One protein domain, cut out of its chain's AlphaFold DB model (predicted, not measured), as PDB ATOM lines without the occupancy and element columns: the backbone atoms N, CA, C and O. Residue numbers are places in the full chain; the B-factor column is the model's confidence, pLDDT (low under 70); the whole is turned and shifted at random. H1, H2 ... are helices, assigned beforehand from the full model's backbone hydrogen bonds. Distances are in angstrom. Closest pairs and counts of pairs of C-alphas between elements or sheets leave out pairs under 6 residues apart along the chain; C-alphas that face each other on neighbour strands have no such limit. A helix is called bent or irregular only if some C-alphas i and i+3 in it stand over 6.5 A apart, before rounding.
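AT A GLANCE: This is residues 213 to 357 and 382 to 406 of the 414 residues of an uncharacterized protein of Penicillium italicum (UniProt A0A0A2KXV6). Five helices, H2 to H6, stand side by side in an up-and-down bundle with H4 in its middle; the long H6 runs along one side, and its residues 344 to 357 stick out beyond the body. H1 packs on H2 and H3, away from H6. The printed part has 170 residues with eight named helices, H1 to H8 in chain order, and no named strand: all helix. It is compact, with a radius of gyration of the C-alphas of 16.9 A and spans of 57 by 39 by 32 A.

HOW THE PARTS SIT: H6, residues 324 to 357, touches H4, residues 283 to 298, with residues 326 to 340 alone; they run the same way at a shallow tilt of 9 degrees, closest at the C-alphas of Phe 289 and Ala 333, 6.8 A. H5, residues 301 to 320, forms hairpins with both, closest at the C-alphas of Ala 318 and Met 326, 5.0 A, and of Leu 295 and Ser 303, 4.9 A. H3, residues 254 to 276, touches H4, closest at the C-alphas of Ser 271 and Met 284, 5.0 A. H2, residues 228 to 247, touches H3 at a steep tilt of 41 degrees, closest at the C-alphas of Pro 228 and Cys 270, 4.9 A. H1, residues 213 to 221, touches H2, closest at the C-alphas of Leu 217 and Val 238, 6.6 A. H8, residues 392 to 400, is near H6. H7, residues 382 to 385, is close but not clearly touching H6, with 7.7 A between the closest C-alphas, those of Leu 339 and Val 384. Every O i to N i+4 pair is within hydrogen-bond range in H1, H2, H3, H6 and H8, 10 of 12 in H4 and 13 of 16 in H5; H7 is too short for one.

IN THESE COORDINATES: H6 measures 49.8 A, from C-alpha 324 at (-62.529, 102.566, 19.140) to C-alpha 357 at (-49.951, 104.539, 67.270); H3 measures 33.4 A. H5 is irregular, with C-alphas 305 and 308 7.0 A apart, and H4 only just, with C-alphas 285 and 288 6.6 A apart.

THE WHOLE: The C-alphas of Cys 278 and Met 357 are farthest apart, 58.4 A. Residues 358 to 381 are not printed, and 32.9 A separates C-alphas 357 and 382 across the cut. Of the links printed whole, none is long. Residues 382 to 406 have pLDDT under 70.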
ATOM      1  N   LEU A 213     -45.124 131.564  32.139       87.25
ATOM      2  CA  LEU A 213     -46.286 130.705  31.901       87.25
ATOM      3  C   LEU A 213     -47.544 131.224  32.609       87.25
ATOM      4  O   LEU A 213     -48.626 131.141  32.036       87.25
ATOM      5  N   GLU A 214     -47.409 131.817  33.799       88.00
ATOM      6  CA  GLU A 214     -48.529 132.459  34.499       88.00
ATOM      7  C   GLU A 214     -49.062 133.702  33.769       88.00
ATOM      8  O   GLU A 214     -50.276 133.864  33.645       88.00
ATOM      9  N   GLU A 215     -48.182 134.568  33.248       90.81
ATOM     10  CA  GLU A 215     -48.603 135.748  32.477       90.81
ATOM     11  C   GLU A 215     -49.307 135.319  31.186       90.81
ATOM     12  O   GLU A 215     -50.348 135.874  30.830       90.81
ATOM     13  N   LEU A 216     -48.777 134.297  30.508       92.56
ATOM     14  CA  LEU A 216     -49.386 133.746  29.302       92.56
ATOM     15  C   LEU A 216     -50.742 133.091  29.600       92.56
ATOM     16  O   LEU A 216     -51.702 133.285  28.853       92.56
ATOM     17  N   LEU A 217     -50.845 132.365  30.716       94.50
ATOM     18  CA  LEU A 217     -52.102 131.799  31.200       94.50
ATOM     19  C   LEU A 217     -53.133 132.902  31.477       94.50
ATOM     20  O   LEU A 217     -54.271 132.777  31.027       94.50
ATOM     21  N   SER A 218     -52.745 133.996  32.144       95.19
ATOM     22  CA  SER A 218     -53.641 135.142  32.378       95.19
ATOM     23  C   SER A 218     -54.121 135.749  31.062       95.19
ATOM     24  O   SER A 218     -55.325 135.919  30.875       95.19
ATOM     25  N   GLN A 219     -53.205 135.983  30.114       95.38
ATOM     26  CA  GLN A 219     -53.537 136.530  28.796       95.38
ATOM     27  C   GLN A 219     -54.552 135.662  28.052       95.38
ATOM     28  O   GLN A 219     -55.475 136.196  27.445       95.38
ATOM     29  N   ILE A 220     -54.414 134.331  28.096       96.19
ATOM     30  CA  ILE A 220     -55.364 133.420  27.443       96.19
ATOM     31  C   ILE A 220     -56.713 133.435  28.160       96.19
ATOM     32  O   ILE A 220     -57.742 133.476  27.488       96.19
ATOM     33  N   LEU A 221     -56.728 133.415  29.495       96.69
ATOM     34  CA  LEU A 221     -57.957 133.419  30.299       96.69
ATOM     35  C   LEU A 221     -58.762 134.719  30.162       96.69
ATOM     36  O   LEU A 221     -59.980 134.698  30.318       96.69
ATOM     37  N   GLU A 222     -58.104 135.838  29.864       95.75
ATOM     38  CA  GLU A 222     -58.743 137.143  29.648       95.75
ATOM     39  C   GLU A 222     -59.413 137.274  28.272       95.75
ATOM     40  O   GLU A 222     -60.239 138.168  28.070       95.75
ATOM     41  N   ARG A 223     -59.109 136.378  27.323       95.06
ATOM     42  CA  ARG A 223     -59.749 136.392  26.003       95.06
ATOM     43  C   ARG A 223     -61.206 135.958  26.098       95.06
ATOM     44  O   ARG A 223     -61.545 134.959  26.736       95.06
ATOM     45  N   VAL A 224     -62.062 136.674  25.377       93.31
ATOM     46  CA  VAL A 224     -63.477 136.334  25.238       93.31
ATOM     47  C   VAL A 224     -63.655 135.446  24.013       93.31
ATOM     48  O   VAL A 224     -63.244 135.803  22.914       93.31
ATOM     49  N   HIS A 225     -64.263 134.285  24.232       95.06
ATOM     50  CA  HIS A 225     -64.609 133.324  23.192       95.06
ATOM     51  C   HIS A 225     -66.093 133.001  23.294       95.06
ATOM     52  O   HIS A 225     -66.530 132.456  24.315       95.06
ATOM     53  N   ASN A 226     -66.876 133.369  22.287       91.44
ATOM     54  CA  ASN A 226     -68.334 133.264  22.339       91.44
ATOM     55  C   ASN A 226     -68.841 131.965  21.716       91.44
ATOM     56  O   ASN A 226     -69.813 131.389  22.206       91.44
ATOM     57  N   GLU A 227     -68.143 131.461  20.699       91.69
ATOM     58  CA  GLU A 227     -68.543 130.250  19.991       91.69
ATOM     59  C   GLU A 227     -67.915 128.976  20.585       91.69
ATOM     60  O   GLU A 227     -66.744 128.977  20.982       91.69
ATOM     61  N   PRO A 228     -68.645 127.842  20.626       94.88
ATOM     62  CA  PRO A 228     -68.119 126.597  21.183       94.88
ATOM     63  C   PRO A 228     -66.769 126.141  20.596       94.88
ATOM     64  O   PRO A 228     -65.897 125.782  21.389       94.88
ATOM     65  N   PRO A 229     -66.514 126.171  19.269       93.38
ATOM     66  CA  PRO A 229     -65.232 125.722  18.718       93.38
ATOM     67  C   PRO A 229     -64.041 126.566  19.186       93.38
ATOM     68  O   PRO A 229     -62.987 126.014  19.512       93.38
ATOM     69  N   SER A 230     -64.205 127.891  19.265       94.62
ATOM     70  CA  SER A 230     -63.141 128.804  19.694       94.62
ATOM     71  C   SER A 230     -62.896 128.692  21.205       94.62
ATOM     72  O   SER A 230     -61.744 128.618  21.634       94.62
ATOM     73  N   ALA A 231     -63.956 128.577  22.015       96.44
ATOM     74  CA  ALA A 231     -63.854 128.364  23.458       96.44
ATOM     75  C   ALA A 231     -63.176 127.024  23.792       96.44
ATOM     76  O   ALA A 231     -62.398 126.936  24.741       96.44
ATOM     77  N   MET A 232     -63.419 125.982  22.997       95.38
ATOM     78  CA  MET A 232     -62.760 124.684  23.155       95.38
ATOM     79  C   MET A 232     -61.273 124.740  22.795       95.38
ATOM     80  O   MET A 232     -60.457 124.144  23.498       95.38
ATOM     81  N   ALA A 233     -60.899 125.494  21.759       95.31
ATOM     82  CA  ALA A 233     -59.496 125.751  21.448       95.31
ATOM     83  C   ALA A 233     -58.784 126.528  22.572       95.31
ATOM     84  O   ALA A 233     -57.668 126.175  22.959       95.31
ATOM     85  N   GLN A 234     -59.454 127.529  23.155       97.12
ATOM     86  CA  GLN A 234     -58.969 128.250  24.337       97.12
ATOM     87  C   GLN A 234     -58.761 127.292  25.521       97.12
ATOM     88  O   GLN A 234     -57.699 127.308  26.145       97.12
ATOM     89  N   CYS A 235     -59.733 126.411  25.798       97.00
ATOM     90  CA  CYS A 235     -59.616 125.382  26.836       97.00
ATOM     91  C   CYS A 235     -58.417 124.463  26.589       97.00
ATOM     92  O   CYS A 235     -57.654 124.202  27.514       97.00
ATOM     93  N   ASN A 236     -58.225 123.996  25.351       94.81
ATOM     94  CA  ASN A 236     -57.106 123.127  24.991       94.81
ATOM     95  C   ASN A 236     -55.754 123.791  25.295       94.81
ATOM     96  O   ASN A 236     -54.884 123.168  25.899       94.81
ATOM     97  N   LEU A 237     -55.601 125.076  24.958       94.31
ATOM     98  CA  LEU A 237     -54.375 125.827  25.233       94.31
ATOM     99  C   LEU A 237     -54.126 126.008  26.740       94.31
ATOM    100  O   LEU A 237     -52.999 125.833  27.203       94.31
ATOM    101  N   VAL A 238     -55.179 126.287  27.517       96.00
ATOM    102  CA  VAL A 238     -55.097 126.352  28.987       96.00
ATOM    103  C   VAL A 238     -54.710 125.000  29.585       96.00
ATOM    104  O   VAL A 238     -53.843 124.953  30.452       96.00
ATOM    105  N   LEU A 239     -55.272 123.890  29.100       93.88
ATOM    106  CA  LEU A 239     -54.895 122.543  29.545       93.88
ATOM    107  C   LEU A 239     -53.427 122.228  29.231       93.88
ATOM    108  O   LEU A 239     -52.735 121.643  30.064       93.88
ATOM    109  N   CYS A 240     -52.923 122.624  28.059       89.88
ATOM    110  CA  CYS A 240     -51.498 122.507  27.729       89.88
ATOM    111  C   CYS A 240     -50.618 123.300  28.704       89.88
ATOM    112  O   CYS A 240     -49.620 122.772  29.193       89.88
ATOM    113  N   LEU A 241     -51.003 124.534  29.033       91.25
ATOM    114  CA  LEU A 241     -50.269 125.369  29.984       91.25
ATOM    115  C   LEU A 241     -50.286 124.815  31.403       91.25
ATOM    116  O   LEU A 241     -49.233 124.748  32.027       91.25
ATOM    117  N   LEU A 242     -51.444 124.384  31.900       91.62
ATOM    118  CA  LEU A 242     -51.560 123.794  33.234       91.62
ATOM    119  C   LEU A 242     -50.703 122.530  33.359       91.62
ATOM    120  O   LEU A 242     -50.007 122.371  34.360       91.62
ATOM    121  N   ARG A 243     -50.690 121.675  32.326       87.75
ATOM    122  CA  ARG A 243     -49.792 120.510  32.269       87.75
ATOM    123  C   ARG A 243     -48.326 120.930  32.333       87.75
ATOM    124  O   ARG A 243     -47.576 120.386  33.133       87.75
ATOM    125  N   ARG A 244     -47.922 121.928  31.542       86.94
ATOM    126  CA  ARG A 244     -46.534 122.411  31.519       86.94
ATOM    127  C   ARG A 244     -46.103 123.032  32.850       86.94
ATOM    128  O   ARG A 244     -45.037 122.691  33.346       86.94
ATOM    129  N   ILE A 245     -46.937 123.889  33.437       86.62
ATOM    130  CA  ILE A 245     -46.715 124.488  34.761       86.62
ATOM    131  C   ILE A 245     -46.537 123.384  35.811       86.62
ATOM    132  O   ILE A 245     -45.588 123.430  36.593       86.62
ATOM    133  N   HIS A 246     -47.401 122.366  35.787       84.44
ATOM    134  CA  HIS A 246     -47.299 121.236  36.704       84.44
ATOM    135  C   HIS A 246     -45.989 120.454  36.526       84.44
ATOM    136  O   HIS A 246     -45.291 120.210  37.510       84.44
ATOM    137  N   THR A 247     -45.612 120.116  35.287       83.69
ATOM    138  CA  THR A 247     -44.356 119.410  34.972       83.69
ATOM    139  C   THR A 247     -43.122 120.211  35.403       83.69
ATOM    140  O   THR A 247     -42.143 119.637  35.879       83.69
ATOM    141  N   GLU A 248     -43.165 121.538  35.285       83.56
ATOM    142  CA  GLU A 248     -42.105 122.440  35.755       83.56
ATOM    143  C   GLU A 248     -42.163 122.692  37.279       83.56
ATOM    144  O   GLU A 248     -41.327 123.418  37.814       83.56
ATOM    145  N   LYS A 249     -43.106 122.052  37.994       83.00
ATOM    146  CA  LYS A 249     -43.344 122.178  39.445       83.00
ATOM    147  C   LYS A 249     -43.539 123.631  39.890       83.00
ATOM    148  O   LYS A 249     -43.174 123.997  41.006       83.00
ATOM    149  N   LEU A 250     -44.116 124.447  39.012       84.06
ATOM    150  CA  LEU A 250     -44.437 125.838  39.295       84.06
ATOM    151  C   LEU A 250     -45.773 125.917  40.033       84.06
ATOM    152  O   LEU A 250     -46.711 125.166  39.754       84.06
ATOM    153  N   GLU A 251     -45.862 126.846  40.976       83.56
ATOM    154  CA  GLU A 251     -47.123 127.154  41.639       83.56
ATOM    155  C   GLU A 251     -47.938 128.119  40.779       83.56
ATOM    156  O   GLU A 251     -47.383 129.002  40.129       83.56
ATOM    157  N   ILE A 252     -49.260 127.938  40.783       87.88
ATOM    158  CA  ILE A 252     -50.200 128.875  40.166       87.88
ATOM    159  C   ILE A 252     -50.928 129.657  41.245       87.88
ATOM    160  O   ILE A 252     -51.362 129.087  42.252       87.88
ATOM    161  N   SER A 253     -51.140 130.953  41.020       91.50
ATOM    162  CA  SER A 253     -51.987 131.722  41.934       91.50
ATOM    163  C   SER A 253     -53.403 131.122  42.025       91.50
ATOM    164  O   SER A 253     -54.001 130.725  41.020       91.50
ATOM    165  N   ALA A 254     -53.984 131.114  43.229       90.88
ATOM    166  CA  ALA A 254     -55.334 130.585  43.455       90.88
ATOM    167  C   ALA A 254     -56.392 131.262  42.560       90.88
ATOM    168  O   ALA A 254     -57.320 130.611  42.086       90.88
ATOM    169  N   SER A 255     -56.210 132.556  42.269       93.88
ATOM    170  CA  SER A 255     -57.095 133.315  41.380       93.88
ATOM    171  C   SER A 255     -57.044 132.835  39.923       93.88
ATOM    172  O   SER A 255     -58.080 132.756  39.260       93.88
ATOM    173  N   LEU A 256     -55.856 132.479  39.416       94.00
ATOM    174  CA  LEU A 256     -55.698 131.917  38.075       94.00
ATOM    175  C   LEU A 256     -56.235 130.488  38.016       94.00
ATOM    176  O   LEU A 256     -56.894 130.137  37.038       94.00
ATOM    177  N   ALA A 257     -56.028 129.694  39.071       93.75
ATOM    178  CA  ALA A 257     -56.592 128.351  39.181       93.75
ATOM    179  C   ALA A 257     -58.131 128.369  39.124       93.75
ATOM    180  O   ALA A 257     -58.729 127.589  38.382       93.75
ATOM    181  N   GLU A 258     -58.778 129.291  39.842       95.62
ATOM    182  CA  GLU A 258     -60.238 129.447  39.828       95.62
ATOM    183  C   GLU A 258     -60.758 129.860  38.442       95.62
ATOM    184  O   GLU A 258     -61.692 129.244  37.919       95.62
ATOM    185  N   LYS A 259     -60.117 130.848  37.800       96.88
ATOM    186  CA  LYS A 259     -60.444 131.257  36.422       96.88
ATOM    187  C   LYS A 259     -60.267 130.105  35.429       96.88
ATOM    188  O   LYS A 259     -61.115 129.914  34.558       96.88
ATOM    189  N   ALA A 260     -59.195 129.325  35.572       97.25
ATOM    190  CA  ALA A 260     -58.949 128.162  34.734       97.25
ATOM    191  C   ALA A 260     -60.051 127.112  34.912       97.25
ATOM    192  O   ALA A 260     -60.648 126.701  33.922       97.25
ATOM    193  N   LEU A 261     -60.406 126.750  36.151       97.25
ATOM    194  CA  LEU A 261     -61.513 125.828  36.429       97.25
ATOM    195  C   LEU A 261     -62.845 126.334  35.850       97.25
ATOM    196  O   LEU A 261     -63.590 125.551  35.255       97.25
ATOM    197  N   ALA A 262     -63.137 127.633  35.953       97.69
ATOM    198  CA  ALA A 262     -64.333 128.219  35.348       97.69
ATOM    199  C   ALA A 262     -64.352 128.049  33.816       97.69
ATOM    200  O   ALA A 262     -65.385 127.674  33.249       97.69
ATOM    201  N   LEU A 263     -63.209 128.253  33.150       98.12
ATOM    202  CA  LEU A 263     -63.072 128.009  31.714       98.12
ATOM    203  C   LEU A 263     -63.210 126.518  31.369       98.12
ATOM    204  O   LEU A 263     -63.939 126.190  30.436       98.12
ATOM    205  N   LEU A 264     -62.589 125.607  32.127       98.06
ATOM    206  CA  LEU A 264     -62.717 124.160  31.888       98.06
ATOM    207  C   LEU A 264     -64.177 123.707  31.999       98.06
ATOM    208  O   LEU A 264     -64.672 122.978  31.138       98.06
ATOM    209  N   LYS A 265     -64.909 124.212  32.999       98.06
ATOM    210  CA  LYS A 265     -66.347 123.959  33.145       98.06
ATOM    211  C   LYS A 265     -67.147 124.478  31.947       98.06
ATOM    212  O   LYS A 265     -68.026 123.777  31.444       98.06
ATOM    213  N   LYS A 266     -66.825 125.680  31.454       97.94
ATOM    214  CA  LYS A 266     -67.405 126.212  30.210       97.94
ATOM    215  C   LYS A 266     -67.103 125.289  29.023       97.94
ATOM    216  O   LYS A 266     -68.023 124.982  28.271       97.94
ATOM    217  N   GLY A 267     -65.872 124.787  28.901       97.38
ATOM    218  CA  GLY A 267     -65.465 123.819  27.877       97.38
ATOM    219  C   GLY A 267     -66.289 122.528  27.903       97.38
ATOM    220  O   GLY A 267     -66.784 122.088  26.866       97.38
ATOM    221  N   LEU A 268     -66.547 121.959  29.086       97.94
ATOM    222  CA  LEU A 268     -67.455 120.810  29.223       97.94
ATOM    223  C   LEU A 268     -68.866 121.142  28.710       97.94
ATOM    224  O   LEU A 268     -69.472 120.345  27.992       97.94
ATOM    225  N   GLY A 269     -69.375 122.337  29.025       97.69
ATOM    226  CA  GLY A 269     -70.634 122.853  28.482       97.69
ATOM    227  C   GLY A 269     -70.633 122.950  26.954       97.69
ATOM    228  O   GLY A 269     -71.555 122.444  26.313       97.69
ATOM    229  N   CYS A 270     -69.583 123.529  26.368       97.38
ATOM    230  CA  CYS A 270     -69.399 123.626  24.919       97.38
ATOM    231  C   CYS A 270     -69.395 122.245  24.254       97.38
ATOM    232  O   CYS A 270     -70.118 122.053  23.279       97.38
ATOM    233  N   SER A 271     -68.669 121.268  24.810       97.06
ATOM    234  CA  SER A 271     -68.650 119.891  24.296       97.06
ATOM    235  C   SER A 271     -70.056 119.275  24.264       97.06
ATOM    236  O   SER A 271     -70.482 118.767  23.227       97.06
ATOM    237  N   ARG A 272     -70.845 119.416  25.342       96.94
ATOM    238  CA  ARG A 272     -72.239 118.925  25.377       96.94
ATOM    239  C   ARG A 272     -73.128 119.596  24.327       96.94
ATOM    240  O   ARG A 272     -73.917 118.910  23.677       96.94
ATOM    241  N   THR A 273     -72.991 120.908  24.135       96.00
ATOM    242  CA  THR A 273     -73.711 121.642  23.081       96.00
ATOM    243  C   THR A 273     -73.314 121.149  21.693       96.00
ATOM    244  O   THR A 273     -74.174 120.896  20.861       96.00
ATOM    245  N   MET A 274     -72.025 120.939  21.437       95.31
ATOM    246  CA  MET A 274     -71.540 120.470  20.135       95.31
ATOM    247  C   MET A 274     -72.044 119.061  19.804       95.31
ATOM    248  O   MET A 274     -72.423 118.797  18.661       95.31
ATOM    249  N   VAL A 275     -72.140 118.183  20.807       95.00
ATOM    250  CA  VAL A 275     -72.769 116.862  20.666       95.00
ATOM    251  C   VAL A 275     -74.259 116.990  20.327       95.00
ATOM    252  O   VAL A 275     -74.749 116.310  19.418       95.00
ATOM    253  N   SER A 276     -74.995 117.865  21.023       94.25
ATOM    254  CA  SER A 276     -76.439 118.029  20.803       94.25
ATOM    255  C   SER A 276     -76.757 118.654  19.442       94.25
ATOM    256  O   SER A 276     -77.734 118.261  18.805       94.25
ATOM    257  N   THR A 277     -75.904 119.554  18.948       94.12
ATOM    258  CA  THR A 277     -76.066 120.208  17.644       94.12
ATOM    259  C   THR A 277     -75.436 119.440  16.483       94.12
ATOM    260  O   THR A 277     -75.540 119.904  15.350       94.12
ATOM    261  N   CYS A 278     -74.804 118.285  16.720       93.56
ATOM    262  CA  CYS A 278     -74.057 117.523  15.712       93.56
ATOM    263  C   CYS A 278     -72.959 118.374  15.045       93.56
ATOM    264  O   CYS A 278     -73.010 118.672  13.848       93.56
ATOM    265  N   SER A 279     -71.995 118.815  15.851       93.94
ATOM    266  CA  SER A 279     -70.871 119.661  15.438       93.94
ATOM    267  C   SER A 279     -69.545 119.004  15.854       93.94
ATOM    268  O   SER A 279     -68.976 119.395  16.875       93.94
ATOM    269  N   PRO A 280     -69.056 117.995  15.104       92.94
ATOM    270  CA  PRO A 280     -67.952 117.119  15.508       92.94
ATOM    271  C   PRO A 280     -66.568 117.762  15.315       92.94
ATOM    272  O   PRO A 280     -65.691 117.222  14.647       92.94
ATOM    273  N   TRP A 281     -66.353 118.944  15.889       93.62
ATOM    274  CA  TRP A 281     -65.045 119.591  15.845       93.62
ATOM    275  C   TRP A 281     -64.001 118.798  16.633       93.62
ATOM    276  O   TRP A 281     -64.304 118.238  17.687       93.62
ATOM    277  N   GLN A 282     -62.746 118.870  16.183       87.44
ATOM    278  CA  GLN A 282     -61.588 118.158  16.742       87.44
ATOM    279  C   GLN A 282     -61.480 118.206  18.279       87.44
ATOM    280  O   GLN A 282     -61.116 117.216  18.903       87.44
ATOM    281  N   HIS A 283     -61.826 119.339  18.906       88.44
ATOM    282  CA  HIS A 283     -61.645 119.517  20.345       88.44
ATOM    283  C   HIS A 283     -62.763 118.910  21.202       88.44
ATOM    284  O   HIS A 283     -62.600 118.714  22.403       88.44
ATOM    285  N   MET A 284     -63.914 118.598  20.600       88.94
ATOM    286  CA  MET A 284     -65.080 118.051  21.299       88.94
ATOM    287  C   MET A 284     -64.767 116.725  22.003       88.94
ATOM    288  O   MET A 284     -65.314 116.472  23.077       88.94
ATOM    289  N   THR A 285     -63.897 115.909  21.405       82.88
ATOM    290  CA  THR A 285     -63.535 114.565  21.873       82.88
ATOM    291  C   THR A 285     -62.341 114.562  22.824       82.88
ATOM    292  O   THR A 285     -62.363 113.828  23.809       82.88
ATOM    293  N   ASN A 286     -61.321 115.392  22.580       86.00
ATOM    294  CA  ASN A 286     -60.078 115.358  23.357       86.00
ATOM    295  C   ASN A 286     -60.147 116.185  24.660       86.00
ATOM    296  O   ASN A 286     -59.667 115.740  25.702       86.00
ATOM    297  N   VAL A 287     -60.785 117.361  24.645       94.12
ATOM    298  CA  VAL A 287     -60.802 118.289  25.787       94.12
ATOM    299  C   VAL A 287     -61.440 117.671  27.036       94.12
ATOM    300  O   VAL A 287     -60.835 117.807  28.096       94.12
ATOM    301  N   PRO A 288     -62.588 116.957  26.985       96.75
ATOM    302  CA  PRO A 288     -63.160 116.351  28.190       96.75
ATOM    303  C   PRO A 288     -62.216 115.358  28.879       96.75
ATOM    304  O   PRO A 288     -62.111 115.370  30.105       96.75
ATOM    305  N   PHE A 289     -61.497 114.541  28.102       95.38
ATOM    306  CA  PHE A 289     -60.496 113.615  28.633       95.38
ATOM    307  C   PHE A 289     -59.329 114.370  29.283       95.38
ATOM    308  O   PHE A 289     -58.991 114.114  30.436       95.38
ATOM    309  N   HIS A 290     -58.767 115.370  28.600       94.38
ATOM    310  CA  HIS A 290     -57.676 116.169  29.161       94.38
ATOM    311  C   HIS A 290     -58.097 116.978  30.397       94.38
ATOM    312  O   HIS A 290     -57.286 117.153  31.306       94.38
ATOM    313  N   ILE A 291     -59.356 117.428  30.478       97.56
ATOM    314  CA  ILE A 291     -59.911 118.038  31.694       97.56
ATOM    315  C   ILE A 291     -59.852 117.039  32.846       97.56
ATOM    316  O   ILE A 291     -59.319 117.386  33.892       97.56
ATOM    317  N   ILE A 292     -60.333 115.804  32.662       96.94
ATOM    318  CA  ILE A 292     -60.279 114.761  33.704       96.94
ATOM    319  C   ILE A 292     -58.847 114.592  34.219       96.94
ATOM    320  O   ILE A 292     -58.623 114.681  35.425       96.94
ATOM    321  N   CYS A 293     -57.879 114.447  33.313       94.38
ATOM    322  CA  CYS A 293     -56.469 114.328  33.670       94.38
ATOM    323  C   CYS A 293     -55.967 115.511  34.511       94.38
ATOM    324  O   CYS A 293     -55.374 115.314  35.569       94.38
ATOM    325  N   VAL A 294     -56.233 116.745  34.075       93.62
ATOM    326  CA  VAL A 294     -55.787 117.948  34.792       93.62
ATOM    327  C   VAL A 294     -56.493 118.097  36.141       93.62
ATOM    328  O   VAL A 294     -55.855 118.496  37.109       93.62
ATOM    329  N   LEU A 295     -57.775 117.739  36.258       95.19
ATOM    330  CA  LEU A 295     -58.496 117.805  37.533       95.19
ATOM    331  C   LEU A 295     -57.900 116.857  38.585       95.19
ATOM    332  O   LEU A 295     -57.820 117.242  39.756       95.19
ATOM    333  N   LEU A 296     -57.485 115.655  38.160       93.25
ATOM    334  CA  LEU A 296     -56.802 114.670  39.006       93.25
ATOM    335  C   LEU A 296     -55.412 115.157  39.425       93.25
ATOM    336  O   LEU A 296     -55.047 115.004  40.584       93.25
ATOM    337  N   VAL A 297     -54.677 115.800  38.515       89.62
ATOM    338  CA  VAL A 297     -53.356 116.384  38.796       89.62
ATOM    339  C   VAL A 297     -53.436 117.584  39.741       89.62
ATOM    340  O   VAL A 297     -52.631 117.695  40.662       89.62
ATOM    341  N   MET A 298     -54.408 118.481  39.544       89.31
ATOM    342  CA  MET A 298     -54.624 119.624  40.438       89.31
ATOM    343  C   MET A 298     -54.957 119.169  41.862       89.31
ATOM    344  O   MET A 298     -54.588 119.847  42.815       89.31
ATOM    345  N   ASP A 299     -55.688 118.057  41.991       89.38
ATOM    346  CA  ASP A 299     -55.996 117.365  43.249       89.38
ATOM    347  C   ASP A 299     -56.524 118.264  44.390       89.38
ATOM    348  O   ASP A 299     -56.350 118.004  45.583       89.38
ATOM    349  N   THR A 300     -57.207 119.350  44.020       91.19
ATOM    350  CA  THR A 300     -57.868 120.266  44.950       91.19
ATOM    351  C   THR A 300     -59.317 119.845  45.165       91.19
ATOM    352  O   THR A 300     -59.950 119.229  44.307       91.19
ATOM    353  N   ARG A 301     -59.922 120.268  46.279       92.44
ATOM    354  CA  ARG A 301     -61.355 120.029  46.519       92.44
ATOM    355  C   ARG A 301     -62.238 120.561  45.381       92.44
ATOM    356  O   ARG A 301     -63.224 119.921  45.029       92.44
ATOM    357  N   GLN A 302     -61.896 121.723  44.821       93.00
ATOM    358  CA  GLN A 302     -62.655 122.346  43.734       93.00
ATOM    359  C   GLN A 302     -62.512 121.568  42.420       93.00
ATOM    360  O   GLN A 302     -63.514 121.350  41.740       93.00
ATOM    361  N   SER A 303     -61.301 121.104  42.084       94.38
ATOM    362  CA  SER A 303     -61.074 120.310  40.871       94.38
ATOM    363  C   SER A 303     -61.747 118.936  40.960       94.38
ATOM    364  O   SER A 303     -62.468 118.543  40.044       94.38
ATOM    365  N   LEU A 304     -61.626 118.243  42.096       94.81
ATOM    366  CA  LEU A 304     -62.272 116.944  42.311       94.81
ATOM    367  C   LEU A 304     -63.807 117.036  42.324       94.81
ATOM    368  O   LEU A 304     -64.479 116.130  41.836       94.81
ATOM    369  N   ALA A 305     -64.380 118.142  42.809       96.44
ATOM    370  CA  ALA A 305     -65.827 118.365  42.756       96.44
ATOM    371  C   ALA A 305     -66.373 118.491  41.317       96.44
ATOM    372  O   ALA A 305     -67.557 118.245  41.093       96.44
ATOM    373  N   MET A 306     -65.529 118.848  40.341       97.31
ATOM    374  CA  MET A 306     -65.891 118.941  38.919       97.31
ATOM    375  C   MET A 306     -65.769 117.602  38.177       97.31
ATOM    376  O   MET A 306     -66.370 117.422  37.116       97.31
ATOM    377  N   LEU A 307     -65.034 116.638  38.737       96.88
ATOM    378  CA  LEU A 307     -64.751 115.350  38.106       96.88
ATOM    379  C   LEU A 307     -66.016 114.588  37.650       96.88
ATOM    380  O   LEU A 307     -66.014 114.100  36.518       96.88
ATOM    381  N   PRO A 308     -67.130 114.529  38.418       97.75
ATOM    382  CA  PRO A 308     -68.349 113.862  37.956       97.75
ATOM    383  C   PRO A 308     -68.934 114.479  36.680       97.75
ATOM    384  O   PRO A 308     -69.360 113.752  35.783       97.75
ATOM    385  N   GLU A 309     -68.927 115.811  36.569       97.88
ATOM    386  CA  GLU A 309     -69.417 116.522  35.382       97.88
ATOM    387  C   GLU A 309     -68.527 116.238  34.161       97.88
ATOM    388  O   GLU A 309     -69.028 116.017  33.051       97.88
ATOM    389  N   ALA A 310     -67.208 116.192  34.365       98.00
ATOM    390  CA  ALA A 310     -66.247 115.870  33.315       98.00
ATOM    391  C   ALA A 310     -66.426 114.427  32.807       98.00
ATOM    392  O   ALA A 310     -66.558 114.212  31.599       98.00
ATOM    393  N   MET A 311     -66.557 113.457  33.720       97.94
ATOM    394  CA  MET A 311     -66.819 112.051  33.386       97.94
ATOM    395  C   MET A 311     -68.145 111.875  32.637       97.94
ATOM    396  O   MET A 311     -68.199 111.181  31.623       97.94
ATOM    397  N   GLN A 312     -69.221 112.532  33.079       98.06
ATOM    398  CA  GLN A 312     -70.513 112.485  32.381       98.06
ATOM    399  C   GLN A 312     -70.425 113.057  30.963       98.06
ATOM    400  O   GLN A 312     -71.024 112.508  30.038       98.06
ATOM    401  N   THR A 313     -69.657 114.131  30.781       98.06
ATOM    402  CA  THR A 313     -69.450 114.751  29.468       98.06
ATOM    403  C   THR A 313     -68.671 113.825  28.538       98.06
ATOM    404  O   THR A 313     -69.114 113.593  27.416       98.06
ATOM    405  N   LEU A 314     -67.573 113.222  29.010       97.12
ATOM    406  CA  LEU A 314     -66.816 112.244  28.222       97.12
ATOM    407  C   LEU A 314     -67.681 111.031  27.847       97.12
ATOM    408  O   LEU A 314     -67.681 110.613  26.690       97.12
ATOM    409  N   LYS A 315     -68.486 110.514  28.786       96.94
ATOM    410  CA  LYS A 315     -69.430 109.417  28.524       96.94
ATOM    411  C   LYS A 315     -70.451 109.785  27.450       96.94
ATOM    412  O   LYS A 315     -70.727 108.973  26.568       96.94
ATOM    413  N   LEU A 316     -71.006 110.999  27.504       96.88
ATOM    414  CA  LEU A 316     -71.946 111.488  26.495       96.88
ATOM    415  C   LEU A 316     -71.299 111.503  25.104       96.88
ATOM    416  O   LEU A 316     -71.887 110.970  24.162       96.88
ATOM    417  N   VAL A 317     -70.091 112.064  24.986       94.69
ATOM    418  CA  VAL A 317     -69.351 112.114  23.717       94.69
ATOM    419  C   VAL A 317     -69.083 110.699  23.200       94.69
ATOM    420  O   VAL A 317     -69.464 110.396  22.071       94.69
ATOM    421  N   ALA A 318     -68.533 109.816  24.039       94.31
ATOM    422  CA  ALA A 318     -68.203 108.441  23.663       94.31
ATOM    423  C   ALA A 318     -69.437 107.620  23.259       94.31
ATOM    424  O   ALA A 318     -69.387 106.863  22.297       94.31
ATOM    425  N   SER A 319     -70.571 107.811  23.941       94.50
ATOM    426  CA  SER A 319     -71.829 107.145  23.574       94.50
ATOM    427  C   SER A 319     -72.468 107.692  22.293       94.50
ATOM    428  O   SER A 319     -73.259 106.996  21.661       94.50
ATOM    429  N   THR A 320     -72.152 108.934  21.907       93.44
ATOM    430  CA  THR A 320     -72.694 109.552  20.687       93.44
ATOM    431  C   THR A 320     -71.832 109.255  19.463       93.44
ATOM    432  O   THR A 320     -72.371 109.058  18.374       93.44
ATOM    433  N   TYR A 321     -70.511 109.220  19.645       88.81
ATOM    434  CA  TYR A 321     -69.510 108.940  18.620       88.81
ATOM    435  C   TYR A 321     -68.734 107.678  19.016       88.81
ATOM    436  O   TYR A 321     -67.615 107.757  19.521       88.81
ATOM    437  N   ASP A 322     -69.361 106.516  18.811       88.62
ATOM    438  CA  ASP A 322     -68.850 105.204  19.236       88.62
ATOM    439  C   ASP A 322     -67.696 104.713  18.345       88.62
ATOM    440  O   ASP A 322     -67.831 103.822  17.505       88.62
ATOM    441  N   THR A 323     -66.534 105.345  18.502       88.50
ATOM    442  CA  THR A 323     -65.281 104.925  17.872       88.50
ATOM    443  C   THR A 323     -64.454 104.077  18.837       88.50
ATOM    444  O   THR A 323     -64.646 104.105  20.056       88.50
ATOM    445  N   THR A 324     -63.502 103.304  18.311       88.75
ATOM    446  CA  THR A 324     -62.529 102.566  19.140       88.75
ATOM    447  C   THR A 324     -61.788 103.508  20.086       88.75
ATOM    448  O   THR A 324     -61.811 103.295  21.294       88.75
ATOM    449  N   THR A 325     -61.271 104.619  19.559       87.38
ATOM    450  CA  THR A 325     -60.555 105.645  20.326       87.38
ATOM    451  C   THR A 325     -61.404 106.237  21.451       87.38
ATOM    452  O   THR A 325     -60.891 106.501  22.535       87.38
ATOM    453  N   MET A 326     -62.712 106.429  21.248       90.62
ATOM    454  CA  MET A 326     -63.574 106.966  22.308       90.62
ATOM    455  C   MET A 326     -63.898 105.955  23.401       90.62
ATOM    456  O   MET A 326     -63.962 106.329  24.574       90.62
ATOM    457  N   ARG A 327     -64.030 104.671  23.052       90.62
ATOM    458  CA  ARG A 327     -64.148 103.590  24.042       90.62
ATOM    459  C   ARG A 327     -62.865 103.420  24.852       90.62
ATOM    460  O   ARG A 327     -62.934 103.241  26.069       90.62
ATOM    461  N   GLU A 328     -61.710 103.529  24.203       90.12
ATOM    462  CA  GLU A 328     -60.395 103.516  24.853       90.12
ATOM    463  C   GLU A 328     -60.229 104.712  25.796       90.12
ATOM    464  O   GLU A 328     -59.932 104.515  26.971       90.12
ATOM    465  N   ALA A 329     -60.522 105.935  25.339       91.06
ATOM    466  CA  ALA A 329     -60.440 107.141  26.164       91.06
ATOM    467  C   ALA A 329     -61.371 107.084  27.387       91.06
ATOM    468  O   ALA A 329     -60.982 107.479  28.487       91.06
ATOM    469  N   TRP A 330     -62.592 106.563  27.223       94.75
ATOM    470  CA  TRP A 330     -63.512 106.338  28.341       94.75
ATOM    471  C   TRP A 330     -62.957 105.325  29.352       94.75
ATOM    472  O   TRP A 330     -62.994 105.571  30.559       94.75
ATOM    473  N   SER A 331     -62.410 104.209  28.865       94.25
ATOM    474  CA  SER A 331     -61.823 103.164  29.715       94.25
ATOM    475  C   SER A 331     -60.587 103.674  30.461       94.25
ATOM    476  O   SER A 331     -60.458 103.448  31.663       94.25
ATOM    477  N   ALA A 332     -59.727 104.434  29.779       93.88
ATOM    478  CA  ALA A 332     -58.561 105.080  30.368       93.88
ATOM    479  C   ALA A 332     -58.963 106.091  31.452       93.88
ATOM    480  O   ALA A 332     -58.396 106.079  32.540       93.88
ATOM    481  N   ALA A 333     -59.981 106.922  31.207       95.06
ATOM    482  CA  ALA A 333     -60.469 107.872  32.205       95.06
ATOM    483  C   ALA A 333     -60.995 107.173  33.470       95.06
ATOM    484  O   ALA A 333     -60.688 107.605  34.579       95.06
ATOM    485  N   LEU A 334     -61.753 106.079  33.320       95.00
ATOM    486  CA  LEU A 334     -62.207 105.276  34.462       95.00
ATOM    487  C   LEU A 334     -61.030 104.710  35.259       95.00
ATOM    488  O   LEU A 334     -61.013 104.836  36.483       95.00
ATOM    489  N   LEU A 335     -60.038 104.145  34.570       93.19
ATOM    490  CA  LEU A 335     -58.837 103.605  35.200       93.19
ATOM    491  C   LEU A 335     -58.076 104.684  35.984       93.19
ATOM    492  O   LEU A 335     -57.731 104.459  37.140       93.19
ATOM    493  N   LEU A 336     -57.880 105.873  35.404       92.62
ATOM    494  CA  LEU A 336     -57.213 106.996  36.074       92.62
ATOM    495  C   LEU A 336     -57.939 107.417  37.359       92.62
ATOM    496  O   LEU A 336     -57.301 107.636  38.388       92.62
ATOM    497  N   VAL A 337     -59.273 107.487  37.329       94.00
ATOM    498  CA  VAL A 337     -60.072 107.815  38.520       94.00
ATOM    499  C   VAL A 337     -59.959 106.723  39.586       94.00
ATOM    500  O   VAL A 337     -59.820 107.040  40.767       94.00
ATOM    501  N   MET A 338     -59.986 105.448  39.188       93.81
ATOM    502  CA  MET A 338     -59.819 104.320  40.112       93.81
ATOM    503  C   MET A 338     -58.438 104.323  40.772       93.81
ATOM    504  O   MET A 338     -58.346 104.182  41.991       93.81
ATOM    505  N   LEU A 339     -57.376 104.535  39.992       89.25
ATOM    506  CA  LEU A 339     -56.002 104.626  40.491       89.25
ATOM    507  C   LEU A 339     -55.845 105.793  41.474       89.25
ATOM    508  O   LEU A 339     -55.277 105.622  42.552       89.25
ATOM    509  N   HIS A 340     -56.419 106.957  41.154       89.81
ATOM    510  CA  HIS A 340     -56.407 108.113  42.055       89.81
ATOM    511  C   HIS A 340     -57.163 107.842  43.360       89.81
ATOM    512  O   HIS A 340     -56.705 108.211  44.441       89.81
ATOM    513  N   GLN A 341     -58.310 107.161  43.279       92.81
ATOM    514  CA  GLN A 341     -59.074 106.758  44.459       92.81
ATOM    515  C   GLN A 341     -58.284 105.780  45.336       92.81
ATOM    516  O   GLN A 341     -58.299 105.930  46.558       92.81
ATOM    517  N   GLN A 342     -57.622 104.788  44.735       91.19
ATOM    518  CA  GLN A 342     -56.818 103.814  45.470       91.19
ATOM    519  C   GLN A 342     -55.668 104.505  46.200       91.19
ATOM    520  O   GLN A 342     -55.550 104.356  47.411       91.19
ATOM    521  N   ARG A 343     -54.927 105.373  45.505       88.62
ATOM    522  CA  ARG A 343     -53.855 106.168  46.111       88.62
ATOM    523  C   ARG A 343     -54.337 106.972  47.322       88.62
ATOM    524  O   ARG A 343     -53.711 106.943  48.373       88.62
ATOM    525  N   ARG A 344     -55.487 107.650  47.210       89.31
ATOM    526  CA  ARG A 344     -56.073 108.403  48.335       89.31
ATOM    527  C   ARG A 344     -56.457 107.503  49.514       89.31
ATOM    528  O   ARG A 344     -56.375 107.950  50.654       89.31
ATOM    529  N   LYS A 345     -56.903 106.268  49.265       91.25
ATOM    530  CA  LYS A 345     -57.176 105.292  50.333       91.25
ATOM    531  C   LYS A 345     -55.885 104.846  51.010       91.25
ATOM    532  O   LYS A 345     -55.863 104.808  52.234       91.25
ATOM    533  N   ASP A 346     -54.835 104.578  50.243       89.69
ATOM    534  CA  ASP A 346     -53.529 104.191  50.782       89.69
ATOM    535  C   ASP A 346     -52.954 105.319  51.665       89.69
ATOM    536  O   ASP A 346     -52.562 105.073  52.805       89.69
ATOM    537  N   ASP A 347     -53.041 106.580  51.223       88.62
ATOM    538  CA  ASP A 347     -52.660 107.747  52.038       88.62
ATOM    539  C   ASP A 347     -53.454 107.809  53.360       88.62
ATOM    540  O   ASP A 347     -52.890 108.048  54.429       88.62
ATOM    541  N   LEU A 348     -54.769 107.555  53.312       91.44
ATOM    542  CA  LEU A 348     -55.612 107.500  54.512       91.44
ATOM    543  C   LEU A 348     -55.221 106.353  55.448       91.44
ATOM    544  O   LEU A 348     -55.277 106.539  56.661       91.44
ATOM    545  N   THR A 349     -54.818 105.191  54.923       92.12
ATOM    546  CA  THR A 349     -54.340 104.084  55.769       92.12
ATOM    547  C   THR A 349     -53.073 104.463  56.527       92.12
ATOM    548  O   THR A 349     -53.014 104.235  57.730       92.12
ATOM    549  N   ILE A 350     -52.133 105.164  55.881       90.31
ATOM    550  CA  ILE A 350     -50.915 105.668  56.533       90.31
ATOM    551  C   ILE A 350     -51.268 106.649  57.659       90.31
ATOM    552  O   ILE A 350     -50.717 106.559  58.756       90.31
ATOM    553  N   PHE A 351     -52.199 107.580  57.420       87.38
ATOM    554  CA  PHE A 351     -52.633 108.518  58.461       87.38
ATOM    555  C   PHE A 351     -53.337 107.817  59.625       87.38
ATOM    556  O   PHE A 351     -53.072 108.145  60.781       87.38
ATOM    557  N   ASN A 352     -54.194 106.836  59.335       89.88
ATOM    558  CA  ASN A 352     -54.874 106.053  60.363       89.88
ATOM    559  C   ASN A 352     -53.876 105.253  61.209       89.88
ATOM    560  O   ASN A 352     -54.019 105.222  62.426       89.88
ATOM    561  N   ASP A 353     -52.848 104.654  60.604       89.38
ATOM    562  CA  ASP A 353     -51.815 103.912  61.335       89.38
ATOM    563  C   ASP A 353     -51.061 104.812  62.323       89.38
ATOM    564  O   ASP A 353     -50.824 104.407  63.459       89.38
ATOM    565  N   ILE A 354     -50.754 106.057  61.941       88.75
ATOM    566  CA  ILE A 354     -50.127 107.045  62.836       88.75
ATOM    567  C   ILE A 354     -51.069 107.420  63.988       88.75
ATOM    568  O   ILE A 354     -50.640 107.454  65.140       88.75
ATOM    569  N   MET A 355     -52.352 107.663  63.706       80.12
ATOM    570  CA  MET A 355     -53.342 107.961  64.751       80.12
ATOM    571  C   MET A 355     -53.521 106.783  65.722       80.12
ATOM    572  O   MET A 355     -53.598 106.975  66.933       80.12
ATOM    573  N   ASN A 356     -53.504 105.553  65.208       80.25
ATOM    574  CA  ASN A 356     -53.606 104.337  66.014       80.25
ATOM    575  C   ASN A 356     -52.344 104.074  66.861       80.25
ATOM    576  O   ASN A 356     -52.436 103.420  67.901       80.25
ATOM    577  N   MET A 357     -51.171 104.578  66.450       74.12
ATOM    578  CA  MET A 357     -49.951 104.539  67.270       74.12
ATOM    579  C   MET A 357     -50.054 105.446  68.507       74.12
ATOM    580  O   MET A 357     -49.549 105.063  69.559       74.12
ATOM    581  N   ALA A 382     -56.695  93.339  37.655       45.75
ATOM    582  CA  ALA A 382     -55.546  92.617  37.101       45.75
ATOM    583  C   ALA A 382     -54.552  93.548  36.377       45.75
ATOM    584  O   ALA A 382     -53.349  93.346  36.475       45.75
ATOM    585  N   LEU A 383     -55.040  94.611  35.726       40.94
ATOM    586  CA  LEU A 383     -54.198  95.639  35.099       40.94
ATOM    587  C   LEU A 383     -53.548  96.573  36.142       40.94
ATOM    588  O   LEU A 383     -52.445  97.066  35.935       40.94
ATOM    589  N   VAL A 384     -54.228  96.796  37.275       39.91
ATOM    590  CA  VAL A 384     -53.728  97.561  38.434       39.91
ATOM    591  C   VAL A 384     -52.665  96.779  39.215       39.91
ATOM    592  O   VAL A 384     -51.752  97.388  39.759       39.91
ATOM    593  N   ALA A 385     -52.741  95.445  39.248       43.03
ATOM    594  CA  ALA A 385     -51.736  94.596  39.890       43.03
ATOM    595  C   ALA A 385     -50.388  94.578  39.140       43.03
ATOM    596  O   ALA A 385     -49.353  94.356  39.766       43.03
ATOM    597  N   ASP A 386     -50.401  94.852  37.830       39.03
ATOM    598  CA  ASP A 386     -49.208  94.893  36.972       39.03
ATOM    599  C   ASP A 386     -48.580  96.299  36.847       39.03
ATOM    600  O   ASP A 386     -47.492  96.431  36.281       39.03
ATOM    601  N   LEU A 387     -49.210  97.350  37.392       36.91
ATOM    602  CA  LEU A 387     -48.612  98.686  37.490       36.91
ATOM    603  C   LEU A 387     -48.137  98.934  38.931       36.91
ATOM    604  O   LEU A 387     -48.976  99.079  39.823       36.91
ATOM    605  N   PRO A 388     -46.817  99.009  39.201       33.84
ATOM    606  CA  PRO A 388     -46.338  99.392  40.523       33.84
ATOM    607  C   PRO A 388     -46.902 100.779  40.838       33.84
ATOM    608  O   PRO A 388     -46.874 101.654  39.976       33.84
ATOM    609  N   GLY A 389     -47.495 100.924  42.029       40.56
ATOM    610  CA  GLY A 389     -48.343 102.055  42.408       40.56
ATOM    611  C   GLY A 389     -47.825 103.382  41.871       40.56
ATOM    612  O   GLY A 389     -46.742 103.807  42.268       40.56
ATOM    613  N   LEU A 390     -48.599 103.995  40.962       40.41
ATOM    614  CA  LEU A 390     -48.200 105.224  40.286       40.41
ATOM    615  C   LEU A 390     -47.813 106.270  41.330       40.41
ATOM    616  O   LEU A 390     -48.671 106.838  42.022       40.41
ATOM    617  N   GLN A 391     -46.519 106.560  41.414       45.47
ATOM    618  CA  GLN A 391     -46.074 107.786  42.049       45.47
ATOM    619  C   GLN A 391     -46.633 108.951  41.218       45.47
ATOM    620  O   GLN A 391     -46.970 108.797  40.043       45.47
ATOM    621  N   ARG A 392     -46.769 110.141  41.814       43.94
ATOM    622  CA  ARG A 392     -47.189 111.358  41.086       43.94
ATOM    623  C   ARG A 392     -46.410 111.522  39.766       43.94
ATOM    624  O   ARG A 392     -47.004 111.883  38.758       43.94
ATOM    625  N   ASP A 393     -45.139 111.125  39.788       42.56
ATOM    626  CA  ASP A 393     -44.222 111.136  38.652       42.56
ATOM    627  C   ASP A 393     -44.638 110.197  37.488       42.56
ATOM    628  O   ASP A 393     -44.376 110.532  36.335       42.56
ATOM    629  N   ASP A 394     -45.348 109.084  37.729       46.53
ATOM    630  CA  ASP A 394     -45.810 108.152  36.679       46.53
ATOM    631  C   ASP A 394     -47.038 108.692  35.922       46.53
ATOM    632  O   ASP A 394     -47.164 108.532  34.705       46.53
ATOM    633  N   LEU A 395     -47.945 109.382  36.629       50.19
ATOM    634  CA  LEU A 395     -49.081 110.069  36.002       50.19
ATOM    635  C   LEU A 395     -48.580 111.277  35.210       50.19
ATOM    636  O   LEU A 395     -49.040 111.528  34.096       50.19
ATOM    637  N   ASP A 396     -47.588 111.981  35.755       42.53
ATOM    638  CA  ASP A 396     -46.886 113.042  35.048       42.53
ATOM    639  C   ASP A 396     -46.184 112.496  33.797       42.53
ATOM    640  O   ASP A 396     -46.276 113.109  32.735       42.53
ATOM    641  N   GLN A 397     -45.552 111.321  33.851       46.78
ATOM    642  CA  GLN A 397     -44.937 110.687  32.681       46.78
ATOM    643  C   GLN A 397     -45.971 110.299  31.612       46.78
ATOM    644  O   GLN A 397     -45.737 110.556  30.433       46.78
ATOM    645  N   PHE A 398     -47.131 109.762  32.002       49.12
ATOM    646  CA  PHE A 398     -48.237 109.461  31.082       49.12
ATOM    647  C   PHE A 398     -48.786 110.725  30.400       49.12
ATOM    648  O   PHE A 398     -49.002 110.737  29.190       49.12
ATOM    649  N   LEU A 399     -48.953 111.821  31.144       48.88
ATOM    650  CA  LEU A 399     -49.424 113.099  30.595       48.88
ATOM    651  C   LEU A 399     -48.374 113.820  29.743       48.88
ATOM    652  O   LEU A 399     -48.736 114.617  28.874       48.88
ATOM    653  N   ASN A 400     -47.094 113.536  29.984       44.19
ATOM    654  CA  ASN A 400     -45.967 114.038  29.203       44.19
ATOM    655  C   ASN A 400     -45.623 113.145  27.998       44.19
ATOM    656  O   ASN A 400     -44.917 113.615  27.108       44.19
ATOM    657  N   ALA A 401     -46.115 111.903  27.916       43.16
ATOM    658  CA  ALA A 401     -45.868 111.000  26.785       43.16
ATOM    659  C   ALA A 401     -46.504 111.493  25.466       43.16
ATOM    660  O   ALA A 401     -46.003 111.173  24.394       43.16
ATOM    661  N   ASP A 402     -47.534 112.346  25.539       42.12
ATOM    662  CA  ASP A 402     -48.061 113.087  24.378       42.12
ATOM    663  C   ASP A 402     -47.133 114.245  23.935       42.12
ATOM    664  O   ASP A 402     -47.233 114.735  22.816       42.12
ATOM    665  N   MET A 403     -46.219 114.703  24.802       36.31
ATOM    666  CA  MET A 403     -45.302 115.833  24.555       36.31
ATOM    667  C   MET A 403     -43.850 115.401  24.290       36.31
ATOM    668  O   MET A 403     -43.070 116.163  23.719       36.31
ATOM    669  N   ILE A 404     -43.464 114.198  24.716       29.31
ATOM    670  CA  ILE A 404     -42.128 113.629  24.543       29.31
ATOM    671  C   ILE A 404     -42.306 112.402  23.661       29.31
ATOM    672  O   ILE A 404     -42.892 111.419  24.095       29.31
ATOM    673  N   GLY A 405     -41.837 112.519  22.415       31.02
ATOM    674  CA  GLY A 405     -42.120 111.618  21.302       31.02
ATOM    675  C   GLY A 405     -42.280 110.146  21.669       31.02
ATOM    676  O   GLY A 405     -41.508 109.588  22.443       31.02
ATOM    677  N   THR A 406     -43.268 109.521  21.034       30.08
ATOM    678  CA  THR A 406     -43.544 108.084  21.066       30.08
ATOM    679  C   THR A 406     -42.265 107.262  20.892       30.08
ATOM    680  O   THR A 406     -41.851 106.948  19.773       30.08
TER     681      THR A 406